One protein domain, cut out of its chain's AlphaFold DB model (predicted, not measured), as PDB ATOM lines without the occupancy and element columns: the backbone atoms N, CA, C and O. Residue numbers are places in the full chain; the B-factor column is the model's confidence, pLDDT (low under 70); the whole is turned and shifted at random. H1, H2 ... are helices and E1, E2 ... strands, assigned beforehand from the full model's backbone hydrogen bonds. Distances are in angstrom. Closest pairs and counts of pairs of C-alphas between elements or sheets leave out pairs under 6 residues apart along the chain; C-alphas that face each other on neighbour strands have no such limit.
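AT A GLANCE: This is residues 26 to 106 of the 118 residues of an uncharacterized protein of Parcubacteria group bacterium ADurb.Bin159 (UniProt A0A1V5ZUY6). Five mostly crossed helices, H1 to H5, make a small body, and a short hairpin of two strands, E1 and E2, packs on H1 and H5 chiefly through E2. The hairpin's loop reaches away from the helices to Asp 94, and a last short helix, H6, follows E2. The printed part has 81 residues, in the order H1 H2 H3 H4 H5 E1 E2 H6; it is mostly helix, with an antiparallel sheet, E1 - E2. It is compact, with a radius of gyration of the C-alphas of 12.7 A and spans of 37 by 27 by 22 A.

HOW THE PARTS SIT: H1, residues 26 to 32, touches residues 42 to 46 alone of H2, residues 40 to 53; the closest C-alphas, of Ser 30 and Val 42, are 5.8 A apart. H3, residues 56 to 62, touches H2 only at the corner. H4, residues 65 to 71, and H5, residues 73 to 84, form a helical hairpin, at a shallow tilt of 34 degrees, only just short of steep. H5 is the hub: its residues 74 to 79 alone touch H1, at a steep tilt of 66 degrees, with the C-alphas of Ile 29 and Ile 75 closest at 6.4 A. E1, residues 87 to 89, and E2, residues 100 to 102, are an antiparallel hairpin, with N 88 and O 101 within hydrogen-bond range at 2.8 A. H6, residues 103 to 106, is near H5. Every O i to N i+4 pair is within hydrogen-bond range in H1, H2, H3 and H4, and 7 of 8 in H5; H6 is too short for one.

IN THESE COORDINATES: H1 begins at C-alpha 26 (167.695, 155.868, 95.838). H2 is 19.5 A long and H5 16.9 A. H6 ends at C-alpha 106 (174.064, 173.115, 100.659).

THE WHOLE: The C-alphas farthest apart, of Lys 70 and Asp 94, are 39.4 A apart. The printed part has no cut and no long link. Residues 86 to 106 have pLDDT under 70.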
ATOM      1  N   ALA A  26     166.751 155.603  96.924       87.62
ATOM      2  CA  ALA A  26     167.695 155.868  95.838       87.62
ATOM      3  C   ALA A  26     167.915 157.372  95.576       87.62
ATOM      4  O   ALA A  26     169.042 157.779  95.294       87.62
ATOM      5  N   GLU A  27     166.880 158.211  95.709       85.19
ATOM      6  CA  GLU A  27     167.033 159.668  95.600       85.19
ATOM      7  C   GLU A  27     167.867 160.219  96.756       85.19
ATOM      8  O   GLU A  27     168.821 160.959  96.514       85.19
ATOM      9  N   ILE A  28     167.582 159.793  97.987       86.06
ATOM     10  CA  ILE A  28     168.330 160.203  99.184       86.06
ATOM     11  C   ILE A  28     169.818 159.865  99.018       86.06
ATOM     12  O   ILE A  28     170.681 160.730  99.164       86.06
ATOM     13  N   ILE A  29     170.118 158.624  98.626       88.62
ATOM     14  CA  ILE A  29     171.486 158.152  98.379       88.62
ATOM     15  C   ILE A  29     172.152 158.971  97.269       88.62
ATOM     16  O   ILE A  29     173.309 159.372  97.406       88.62
ATOM     17  N   SER A  30     171.440 159.229  96.167       88.00
ATOM     18  CA  SER A  30     171.981 159.986  95.034       88.00
ATOM     19  C   SER A  30     172.417 161.395  95.440       88.00
ATOM     20  O   SER A  30     173.480 161.856  95.022       88.00
ATOM     21  N   GLN A  31     171.663 162.032  96.337       83.25
ATOM     22  CA  GLN A  31     171.994 163.350  96.866       83.25
ATOM     23  C   GLN A  31     173.195 163.303  97.801       83.25
ATOM     24  O   GLN A  31     174.135 164.073  97.608       83.25
ATOM     25  N   VAL A  32     173.209 162.366  98.756       85.19
ATOM     26  CA  VAL A  32     174.335 162.184  99.690       85.19
ATOM     27  C   VAL A  32     175.638 161.944  98.932       85.19
ATOM     28  O   VAL A  32     176.663 162.558  99.219       85.19
ATOM     29  N   LEU A  33     175.589 161.086  97.914       85.00
ATOM     30  CA  LEU A  33     176.747 160.746  97.093       85.00
ATOM     31  C   LEU A  33     177.047 161.778  95.995       85.00
ATOM     32  O   LEU A  33     178.075 161.639  95.331       85.00
ATOM     33  N   LYS A  34     176.177 162.779  95.792       82.94
ATOM     34  CA  LYS A  34     176.248 163.787  94.718       82.94
ATOM     35  C   LYS A  34     176.440 163.163  93.325       82.94
ATOM     36  O   LYS A  34     177.208 163.661  92.504       82.94
ATOM     37  N   VAL A  35     175.754 162.053  93.059       86.50
ATOM     38  CA  VAL A  35     175.772 161.345  91.766       86.50
ATOM     39  C   VAL A  35     174.350 161.166  91.245       86.50
ATOM     40  O   VAL A  35     173.390 161.245  92.001       86.50
ATOM     41  N   GLY A  36     174.190 160.888  89.951       79.44
ATOM     42  CA  GLY A  36     172.867 160.610  89.390       79.44
ATOM     43  C   GLY A  36     172.221 159.366  90.012       79.44
ATOM     44  O   GLY A  36     172.898 158.362  90.239       79.44
ATOM     45  N   LYS A  37     170.897 159.400  90.218       79.00
ATOM     46  CA  LYS A  37     170.103 158.279  90.765       79.00
ATOM     47  C   LYS A  37     170.224 156.959  89.989       79.00
ATOM     48  O   LYS A  37     170.006 155.901  90.558       79.00
ATOM     49  N   GLN A  38     170.596 157.021  88.710       80.88
ATOM     50  CA  GLN A  38     170.835 155.856  87.843       80.88
ATOM     51  C   GLN A  38     172.292 155.359  87.879       80.88
ATOM     52  O   GLN A  38     172.683 154.494  87.098       80.88
ATOM     53  N   SER A  39     173.142 155.929  88.734       89.56
ATOM     54  CA  SER A  39     174.527 155.484  88.855       89.56
ATOM     55  C   SER A  39     174.597 154.118  89.534       89.56
ATOM     56  O   SER A  39     173.980 153.911  90.579       89.56
ATOM     57  N   LYS A  40     175.464 153.231  89.028       90.44
ATOM     58  CA  LYS A  40     175.787 151.946  89.677       90.44
ATOM     59  C   LYS A  40     176.199 152.111  91.141       90.44
ATOM     60  O   LYS A  40     175.982 151.220  91.952       90.44
ATOM     61  N   LYS A  41     176.796 153.255  91.495       89.62
ATOM     62  CA  LYS A  41     177.179 153.550  92.880       89.62
ATOM     63  C   LYS A  41     175.955 153.676  93.793       89.62
ATOM     64  O   LYS A  41     175.984 153.149  94.898       89.62
ATOM     65  N   VAL A  42     174.896 154.339  93.322       90.31
ATOM     66  CA  VAL A  42     173.624 154.469  94.053       90.31
ATOM     67  C   VAL A  42     172.969 153.108  94.187       90.31
ATOM     68  O   VAL A  42     172.585 152.736  95.285       90.31
ATOM     69  N   GLU A  43     172.911 152.353  93.093       91.50
ATOM     70  CA  GLU A  43     172.321 151.015  93.066       91.50
ATOM     71  C   GLU A  43     173.003 150.061  94.062       91.50
ATOM     72  O   GLU A  43     172.333 149.433  94.877       91.50
ATOM     73  N   ASN A  44     174.338 150.018  94.075       92.44
ATOM     74  CA  ASN A  44     175.092 149.181  95.012       92.44
ATOM     75  C   ASN A  44     174.805 149.541  96.477       92.44
ATOM     76  O   ASN A  44     174.586 148.656  97.300       92.44
ATOM     77  N   VAL A  45     174.801 150.837  96.798       91.06
ATOM     78  CA  VAL A  45     174.523 151.321  98.157       91.06
ATOM     79  C   VAL A  45     173.066 151.069  98.540       91.06
ATOM     80  O   VAL A  45     172.792 150.658  99.663       91.06
ATOM     81  N   TYR A  46     172.137 151.244  97.600       91.81
ATOM     82  CA  TYR A  46     170.725 150.931  97.785       91.81
ATOM     83  C   TYR A  46     170.539 149.456  98.141       91.81
ATOM     84  O   TYR A  46     169.943 149.149  99.170       91.81
ATOM     85  N   PHE A  47     171.104 148.539  97.354       91.81
ATOM     86  CA  PHE A  47     170.998 147.112  97.644       91.81
ATOM     87  C   PHE A  47     171.675 146.721  98.961       91.81
ATOM     88  O   PHE A  47     171.142 145.876  99.680       91.81
ATOM     89  N   ASP A  48     172.806 147.334  99.312       91.81
ATOM     90  CA  ASP A  48     173.472 147.091 100.597       91.81
ATOM     91  C   ASP A  48     172.605 147.541 101.786       91.81
ATOM     92  O   ASP A  48     172.431 146.796 102.754       91.81
ATOM     93  N   LEU A  49     171.981 148.717 101.675       89.25
ATOM     94  CA  LEU A  49     171.035 149.231 102.662       89.25
ATOM     95  C   LEU A  49     169.816 148.325 102.795       89.25
ATOM     96  O   LEU A  49     169.468 147.966 103.914       89.25
ATOM     97  N   ILE A  50     169.205 147.903 101.685       91.69
ATOM     98  CA  ILE A  50     168.073 146.965 101.691       91.69
ATOM     99  C   ILE A  50     168.471 145.639 102.334       91.69
ATOM    100  O   ILE A  50     167.738 145.109 103.164       91.69
ATOM    101  N   LYS A  51     169.658 145.117 102.024       91.12
ATOM    102  CA  LYS A  51     170.147 143.859 102.597       91.12
ATOM    103  C   LYS A  51     170.322 143.937 104.117       91.12
ATOM    104  O   LYS A  51     170.085 142.946 104.803       91.12
ATOM    105  N   LYS A  52     170.736 145.093 104.642       89.12
ATOM    106  CA  LYS A  52     170.940 145.316 106.085       89.12
ATOM    107  C   LYS A  52     169.665 145.748 106.814       89.12
ATOM    108  O   LYS A  52     169.458 145.367 107.958       89.12
ATOM    109  N   GLY A  53     168.836 146.549 106.156       82.75
ATOM    110  CA  GLY A  53     167.631 147.176 106.693       82.75
ATOM    111  C   GLY A  53     166.325 146.484 106.304       82.75
ATOM    112  O   GLY A  53     165.257 146.964 106.667       82.75
ATOM    113  N   GLY A  54     166.379 145.380 105.562       88.25
ATOM    114  CA  GLY A  54     165.237 144.554 105.166       88.25
ATOM    115  C   GLY A  54     164.459 145.092 103.965       88.25
ATOM    116  O   GLY A  54     164.339 144.410 102.949       88.25
ATOM    117  N   SER A  55     163.909 146.302 104.064       88.50
ATOM    118  CA  SER A  55     163.118 146.909 102.987       88.50
ATOM    119  C   SER A  55     163.255 148.425 102.962       88.50
ATOM    120  O   SER A  55     163.608 149.046 103.962       88.50
ATOM    121  N   GLU A  56     162.945 149.032 101.816       87.19
ATOM    122  CA  GLU A  56     163.022 150.484 101.650       87.19
ATOM    123  C   GLU A  56     162.110 151.205 102.644       87.19
ATOM    124  O   GLU A  56     162.548 152.120 103.332       87.19
ATOM    125  N   PHE A  57     160.866 150.745 102.779       86.56
ATOM    126  CA  PHE A  57     159.922 151.308 103.740       86.56
ATOM    127  C   PHE A  57     160.418 151.159 105.176       86.56
ATOM    128  O   PHE A  57     160.369 152.130 105.920       86.56
ATOM    129  N   ASN A  58     160.973 149.998 105.538       88.06
ATOM    130  CA  ASN A  58     161.529 149.788 106.873       88.06
ATOM    131  C   ASN A  58     162.690 150.760 107.137       88.06
ATOM    132  O   ASN A  58     162.767 151.384 108.188       88.06
ATOM    133  N   ILE A  59     163.558 150.984 106.151       89.12
ATOM    134  CA  ILE A  59     164.666 151.940 106.258       89.12
ATOM    135  C   ILE A  59     164.164 153.381 106.369       89.12
ATOM    136  O   ILE A  59     164.701 154.166 107.151       89.12
ATOM    137  N   LEU A  60     163.127 153.740 105.616       85.50
ATOM    138  CA  LEU A  60     162.587 155.097 105.570       85.50
ATOM    139  C   LEU A  60     161.616 155.423 106.704       85.50
ATOM    140  O   LEU A  60     161.451 156.605 106.987       85.50
ATOM    141  N   LEU A  61     160.995 154.439 107.356       84.38
ATOM    142  CA  LEU A  61     159.932 154.663 108.344       84.38
ATOM    143  C   LEU A  61     160.239 154.038 109.710       84.38
ATOM    144  O   LEU A  61     160.074 154.711 110.724       84.38
ATOM    145  N   ASP A  62     160.719 152.796 109.741       86.62
ATOM    146  CA  ASP A  62     160.825 152.000 110.971       86.62
ATOM    147  C   ASP A  62     162.212 152.067 111.630       86.62
ATOM    148  O   ASP A  62     162.317 152.169 112.854       86.62
ATOM    149  N   LEU A  63     163.297 152.053 110.844       88.94
ATOM    150  CA  LEU A  63     164.660 152.034 111.383       88.94
ATOM    151  C   LEU A  63     164.942 153.288 112.205       88.94
ATOM    152  O   LEU A  63     164.653 154.408 111.782       88.94
ATOM    153  N   THR A  64     165.569 153.122 113.364       89.38
ATOM    154  CA  THR A  64     165.973 154.262 114.196       89.38
ATOM    155  C   THR A  64     167.267 154.896 113.681       89.38
ATOM    156  O   THR A  64     168.076 154.235 113.026       89.38
ATOM    157  N   LYS A  65     167.522 156.167 114.037       86.69
ATOM    158  CA  LYS A  65     168.776 156.864 113.682       86.69
ATOM    159  C   LYS A  65     170.016 156.030 114.024       86.69
ATOM    160  O   LYS A  65     170.884 155.866 113.181       86.69
ATOM    161  N   LYS A  66     170.053 155.427 115.219       88.62
ATOM    162  CA  LYS A  66     171.182 154.596 115.675       88.62
ATOM    163  C   LYS A  66     171.419 153.367 114.799       88.62
ATOM    164  O   LYS A  66     172.560 152.939 114.660       88.62
ATOM    165  N   GLU A  67     170.367 152.756 114.263       89.50
ATOM    166  CA  GLU A  67     170.509 151.597 113.377       89.50
ATOM    167  C   GLU A  67     170.976 152.009 111.989       89.50
ATOM    168  O   GLU A  67     171.877 151.380 111.439       89.50
ATOM    169  N   LEU A  68     170.450 153.118 111.474       88.38
ATOM    170  CA  LEU A  68     170.922 153.703 110.225       88.38
ATOM    171  C   LEU A  68     172.399 154.111 110.323       88.38
ATOM    172  O   LEU A  68     173.175 153.766 109.441       88.38
ATOM    173  N   GLU A  69     172.819 154.747 111.421       88.75
ATOM    174  CA  GLU A  69     174.216 155.152 111.662       88.75
ATOM    175  C   GLU A  69     175.191 153.968 111.720       88.75
ATOM    176  O   GLU A  69     176.371 154.124 111.398       88.75
ATOM    177  N   LYS A  70     174.719 152.781 112.134       87.31
ATOM    178  CA  LYS A  70     175.519 151.545 112.097       87.31
ATOM    179  C   LYS A  70     175.709 151.023 110.677       87.31
ATOM    180  O   LYS A  70     176.702 150.345 110.423       87.31
ATOM    181  N   ILE A  71     174.757 151.289 109.785       86.62
ATOM    182  CA  ILE A  71     174.831 150.869 108.387       86.62
ATOM    183  C   ILE A  71     175.671 151.868 107.595       86.62
ATOM    184  O   ILE A  71     176.677 151.479 107.002       86.62
ATOM    185  N   ASP A  72     175.252 153.132 107.604       85.62
ATOM    186  CA  ASP A  72     175.911 154.240 106.929       85.62
ATOM    187  C   ASP A  72     175.557 155.565 107.621       85.62
ATOM    188  O   ASP A  72     174.402 156.000 107.637       85.62
ATOM    189  N   LYS A  73     176.568 156.227 108.191       85.19
ATOM    190  CA  LYS A  73     176.379 157.498 108.901       85.19
ATOM    191  C   LYS A  73     175.898 158.618 107.978       85.19
ATOM    192  O   LYS A  73     174.964 159.320 108.351       85.19
ATOM    193  N   GLY A  74     176.463 158.751 106.778       83.38
ATOM    194  CA  GLY A  74     176.116 159.850 105.871       83.38
ATOM    195  C   GLY A  74     174.683 159.750 105.351       83.38
ATOM    196  O   GLY A  74     173.985 160.754 105.214       83.38
ATOM    197  N   ILE A  75     174.209 158.529 105.106       86.06
ATOM    198  CA  ILE A  75     172.843 158.284 104.635       86.06
ATOM    199  C   ILE A  75     171.845 158.342 105.796       86.06
ATOM    200  O   ILE A  75     170.710 158.776 105.598       86.06
ATOM    201  N   SER A  76     172.258 157.972 107.011       88.75
ATOM    202  CA  SER A  76     171.396 158.061 108.193       88.75
ATOM    203  C   SER A  76     170.875 159.478 108.427       88.75
ATOM    204  O   SER A  76     169.672 159.661 108.603       88.75
ATOM    205  N   GLU A  77     171.744 160.485 108.348       85.88
ATOM    206  CA  GLU A  77     171.370 161.889 108.537       85.88
ATOM    207  C   GLU A  77     170.392 162.342 107.457       85.88
ATOM    208  O   GLU A  77     169.363 162.948 107.754       85.88
ATOM    209  N   ALA A  78     170.658 161.961 106.210       85.25
ATOM    210  CA  ALA A  78     169.794 162.259 105.083       85.25
ATOM    211  C   ALA A  78     168.388 161.656 105.232       85.25
ATOM    212  O   ALA A  78     167.400 162.345 104.982       85.25
ATOM    213  N   ILE A  79     168.279 160.404 105.688       86.50
ATOM    214  CA  ILE A  79     166.983 159.760 105.956       86.50
ATOM    215  C   ILE A  79     166.236 160.493 107.075       86.50
ATOM    216  O   ILE A  79     165.036 160.728 106.948       86.50
ATOM    217  N   ILE A  80     166.925 160.882 108.152       86.12
ATOM    218  CA  ILE A  80     166.304 161.619 109.259       86.12
ATOM    219  C   ILE A  80     165.783 162.982 108.787       86.12
ATOM    220  O   ILE A  80     164.617 163.282 109.023       86.12
ATOM    221  N   LEU A  81     166.566 163.747 108.024       79.94
ATOM    222  CA  LEU A  81     166.132 165.038 107.469       79.94
ATOM    223  C   LEU A  81     164.912 164.893 106.549       79.94
ATOM    224  O   LEU A  81     163.986 165.701 106.593       79.94
ATOM    225  N   VAL A  82     164.883 163.834 105.736       79.81
ATOM    226  CA  VAL A  82     163.742 163.512 104.870       79.81
ATOM    227  C   VAL A  82     162.493 163.189 105.690       79.81
ATOM    228  O   VAL A  82     161.407 163.654 105.340       79.81
ATOM    229  N   ARG A  83     162.636 162.444 106.794       81.38
ATOM    230  CA  ARG A  83     161.535 162.152 107.728       81.38
ATOM    231  C   ARG A  83     161.030 163.405 108.436       81.38
ATOM    232  O   ARG A  83     159.823 163.551 108.608       81.38
ATOM    233  N   GLU A  84     161.934 164.300 108.821       79.56
ATOM    234  CA  GLU A  84     161.604 165.581 109.455       79.56
ATOM    235  C   GLU A  84     161.045 166.609 108.459       79.56
ATOM    236  O   GLU A  84     160.508 167.639 108.858       79.56
ATOM    237  N   GLY A  85     161.124 166.331 107.154       71.38
ATOM    238  CA  GLY A  85     160.708 167.266 106.114       71.38
ATOM    239  C   GLY A  85     161.661 168.453 105.944       71.38
ATOM    240  O   GLY A  85     161.316 169.393 105.229       71.38
ATOM    241  N   GLU A  86     162.865 168.389 106.524       69.88
ATOM    242  CA  GLU A  86     163.989 169.330 106.373       69.88
ATOM    243  C   GLU A  86     164.657 169.179 104.987       69.88
ATOM    244  O   GLU A  86     165.879 169.102 104.823       69.88
ATOM    245  N   VAL A  87     163.828 169.120 103.950       68.44
ATOM    246  CA  VAL A  87     164.237 169.037 102.553       68.44
ATOM    247  C   VAL A  87     163.777 170.283 101.819       68.44
ATOM    248  O   VAL A  87     162.626 170.711 101.911       68.44
ATOM    249  N   ILE A  88     164.688 170.870 101.057       63.53
ATOM    250  CA  ILE A  88     164.406 172.027 100.224       63.53
ATOM    251  C   ILE A  88     163.753 171.498  98.958       63.53
ATOM    252  O   ILE A  88     164.394 170.880  98.109       63.53
ATOM    253  N   LYS A  89     162.444 171.697  98.859       58.06
ATOM    254  CA  LYS A  89     161.678 171.379  97.657       58.06
ATOM    255  C   LYS A  89     161.691 172.616  96.777       58.06
ATOM    256  O   LYS A  89     161.072 173.615  97.137       58.06
ATOM    257  N   ASN A  90     162.377 172.563  95.640       55.53
ATOM    258  CA  ASN A  90     162.174 173.580  94.615       55.53
ATOM    259  C   ASN A  90     160.859 173.247  93.902       55.53
ATOM    260  O   ASN A  90     160.778 172.174  93.303       55.53
ATOM    261  N   PRO A  91     159.812 174.087  93.991       45.84
ATOM    262  CA  PRO A  91     158.556 173.819  93.310       45.84
ATOM    263  C   PRO A  91     158.797 173.874  91.797       45.84
ATOM    264  O   PRO A  91     158.946 174.945  91.215       45.84
ATOM    265  N   GLY A  92     158.882 172.704  91.164       43.53
ATOM    266  CA  GLY A  92     158.847 172.588  89.713       43.53
ATOM    267  C   GLY A  92     157.448 172.946  89.223       43.53
ATOM    268  O   GLY A  92     156.456 172.476  89.780       43.53
ATOM    269  N   TYR A  93     157.368 173.803  88.207       38.12
ATOM    270  CA  TYR A  93     156.120 174.081  87.500       38.12
ATOM    271  C   TYR A  93     155.548 172.765  86.935       38.12
ATOM    272  O   TYR A  93     156.273 171.981  86.328       38.12
ATOM    273  N   ASP A  94     154.244 172.563  87.118       38.41
ATOM    274  CA  ASP A  94     153.417 171.621  86.351       38.41
ATOM    275  C   ASP A  94     153.689 170.109  86.534       38.41
ATOM    276  O   ASP A  94     153.974 169.373  85.594       38.41
ATOM    277  N   GLY A  95     153.572 169.601  87.767       42.16
ATOM    278  CA  GLY A  95     153.449 168.151  88.011       42.16
ATOM    279  C   GLY A  95     154.733 167.326  87.837       42.16
ATOM    280  O   GLY A  95     154.707 166.105  87.993       42.16
ATOM    281  N   VAL A  96     155.865 167.974  87.569       42.28
ATOM    282  CA  VAL A  96     157.192 167.352  87.580       42.28
ATOM    283  C   VAL A  96     157.714 167.351  89.017       42.28
ATOM    284  O   VAL A  96     157.695 168.390  89.675       42.28
ATOM    285  N   TYR A  97     158.169 166.193  89.516       50.12
ATOM    286  CA  TYR A  97     158.826 166.061  90.822       50.12
ATOM    287  C   TYR A  97     159.982 167.067  90.900       50.12
ATOM    288  O   TYR A  97     161.040 166.850  90.311       50.12
ATOM    289  N   GLY A  98     159.736 168.203  91.556       51.50
ATOM    290  CA  GLY A  98     160.716 169.268  91.707       51.50
ATOM    291  C   GLY A  98     161.975 168.724  92.363       51.50
ATOM    292  O   GLY A  98     161.885 167.845  93.218       51.50
ATOM    293  N   GLU A  99     163.144 169.211  91.950       56.66
ATOM    294  CA  GLU A  99     164.417 168.795  92.538       56.66
ATOM    295  C   GLU A  99     164.370 168.996  94.054       56.66
ATOM    296  O   GLU A  99     164.400 170.125  94.563       56.66
ATOM    297  N   ILE A 100     164.269 167.884  94.775       62.09
ATOM    298  CA  ILE A 100     164.368 167.878  96.223       62.09
ATOM    299  C   ILE A 100     165.853 167.964  96.541       62.09
ATOM    300  O   ILE A 100     166.647 167.266  95.921       62.09
ATOM    301  N   LYS A 101     166.258 168.822  97.468       65.56
ATOM    302  CA  LYS A 101     167.646 168.912  97.929       65.56
ATOM    303  C   LYS A 101     167.676 168.834  99.447       65.56
ATOM    304  O   LYS A 101     166.986 169.592 100.124       65.56
ATOM    305  N   ILE A 102     168.456 167.910  99.995       67.62
ATOM    306  CA  ILE A 102     168.675 167.812 101.440       67.62
ATOM    307  C   ILE A 102     169.513 169.013 101.891       67.62
ATOM    308  O   ILE A 102     170.616 169.236 101.391       67.62
ATOM    309  N   LYS A 103     168.979 169.773 102.851       58.19
ATOM    310  CA  LYS A 103     169.503 171.065 103.328       58.19
ATOM    311  C   LYS A 103     170.971 171.007 103.778       58.19
ATOM    312  O   LYS A 103     171.728 171.928 103.493       58.19
ATOM    313  N   PHE A 104     171.399 169.895 104.377       58.16
ATOM    314  CA  PHE A 104     172.782 169.680 104.828       58.16
ATOM    315  C   PHE A 104     173.822 169.672 103.685       58.16
ATOM    316  O   PHE A 104     174.979 170.016 103.891       58.16
ATOM    317  N   LEU A 105     173.429 169.346 102.447       55.00
ATOM    318  CA  LEU A 105     174.351 169.318 101.299       55.00
ATOM    319  C   LEU A 105     174.618 170.707 100.690       55.00
ATOM    320  O   LEU A 105     175.478 170.838  99.807       55.00
ATOM    321  N   GLU A 106     173.884 171.737 101.125       49.34
ATOM    322  CA  GLU A 106     174.064 173.115 100.659       49.34
ATOM    323  C   GLU A 106     175.166 173.877 101.404       49.34
ATOM    324  O   GLU A 106     175.727 174.813 100.827       49.34
TER     325      GLU A 106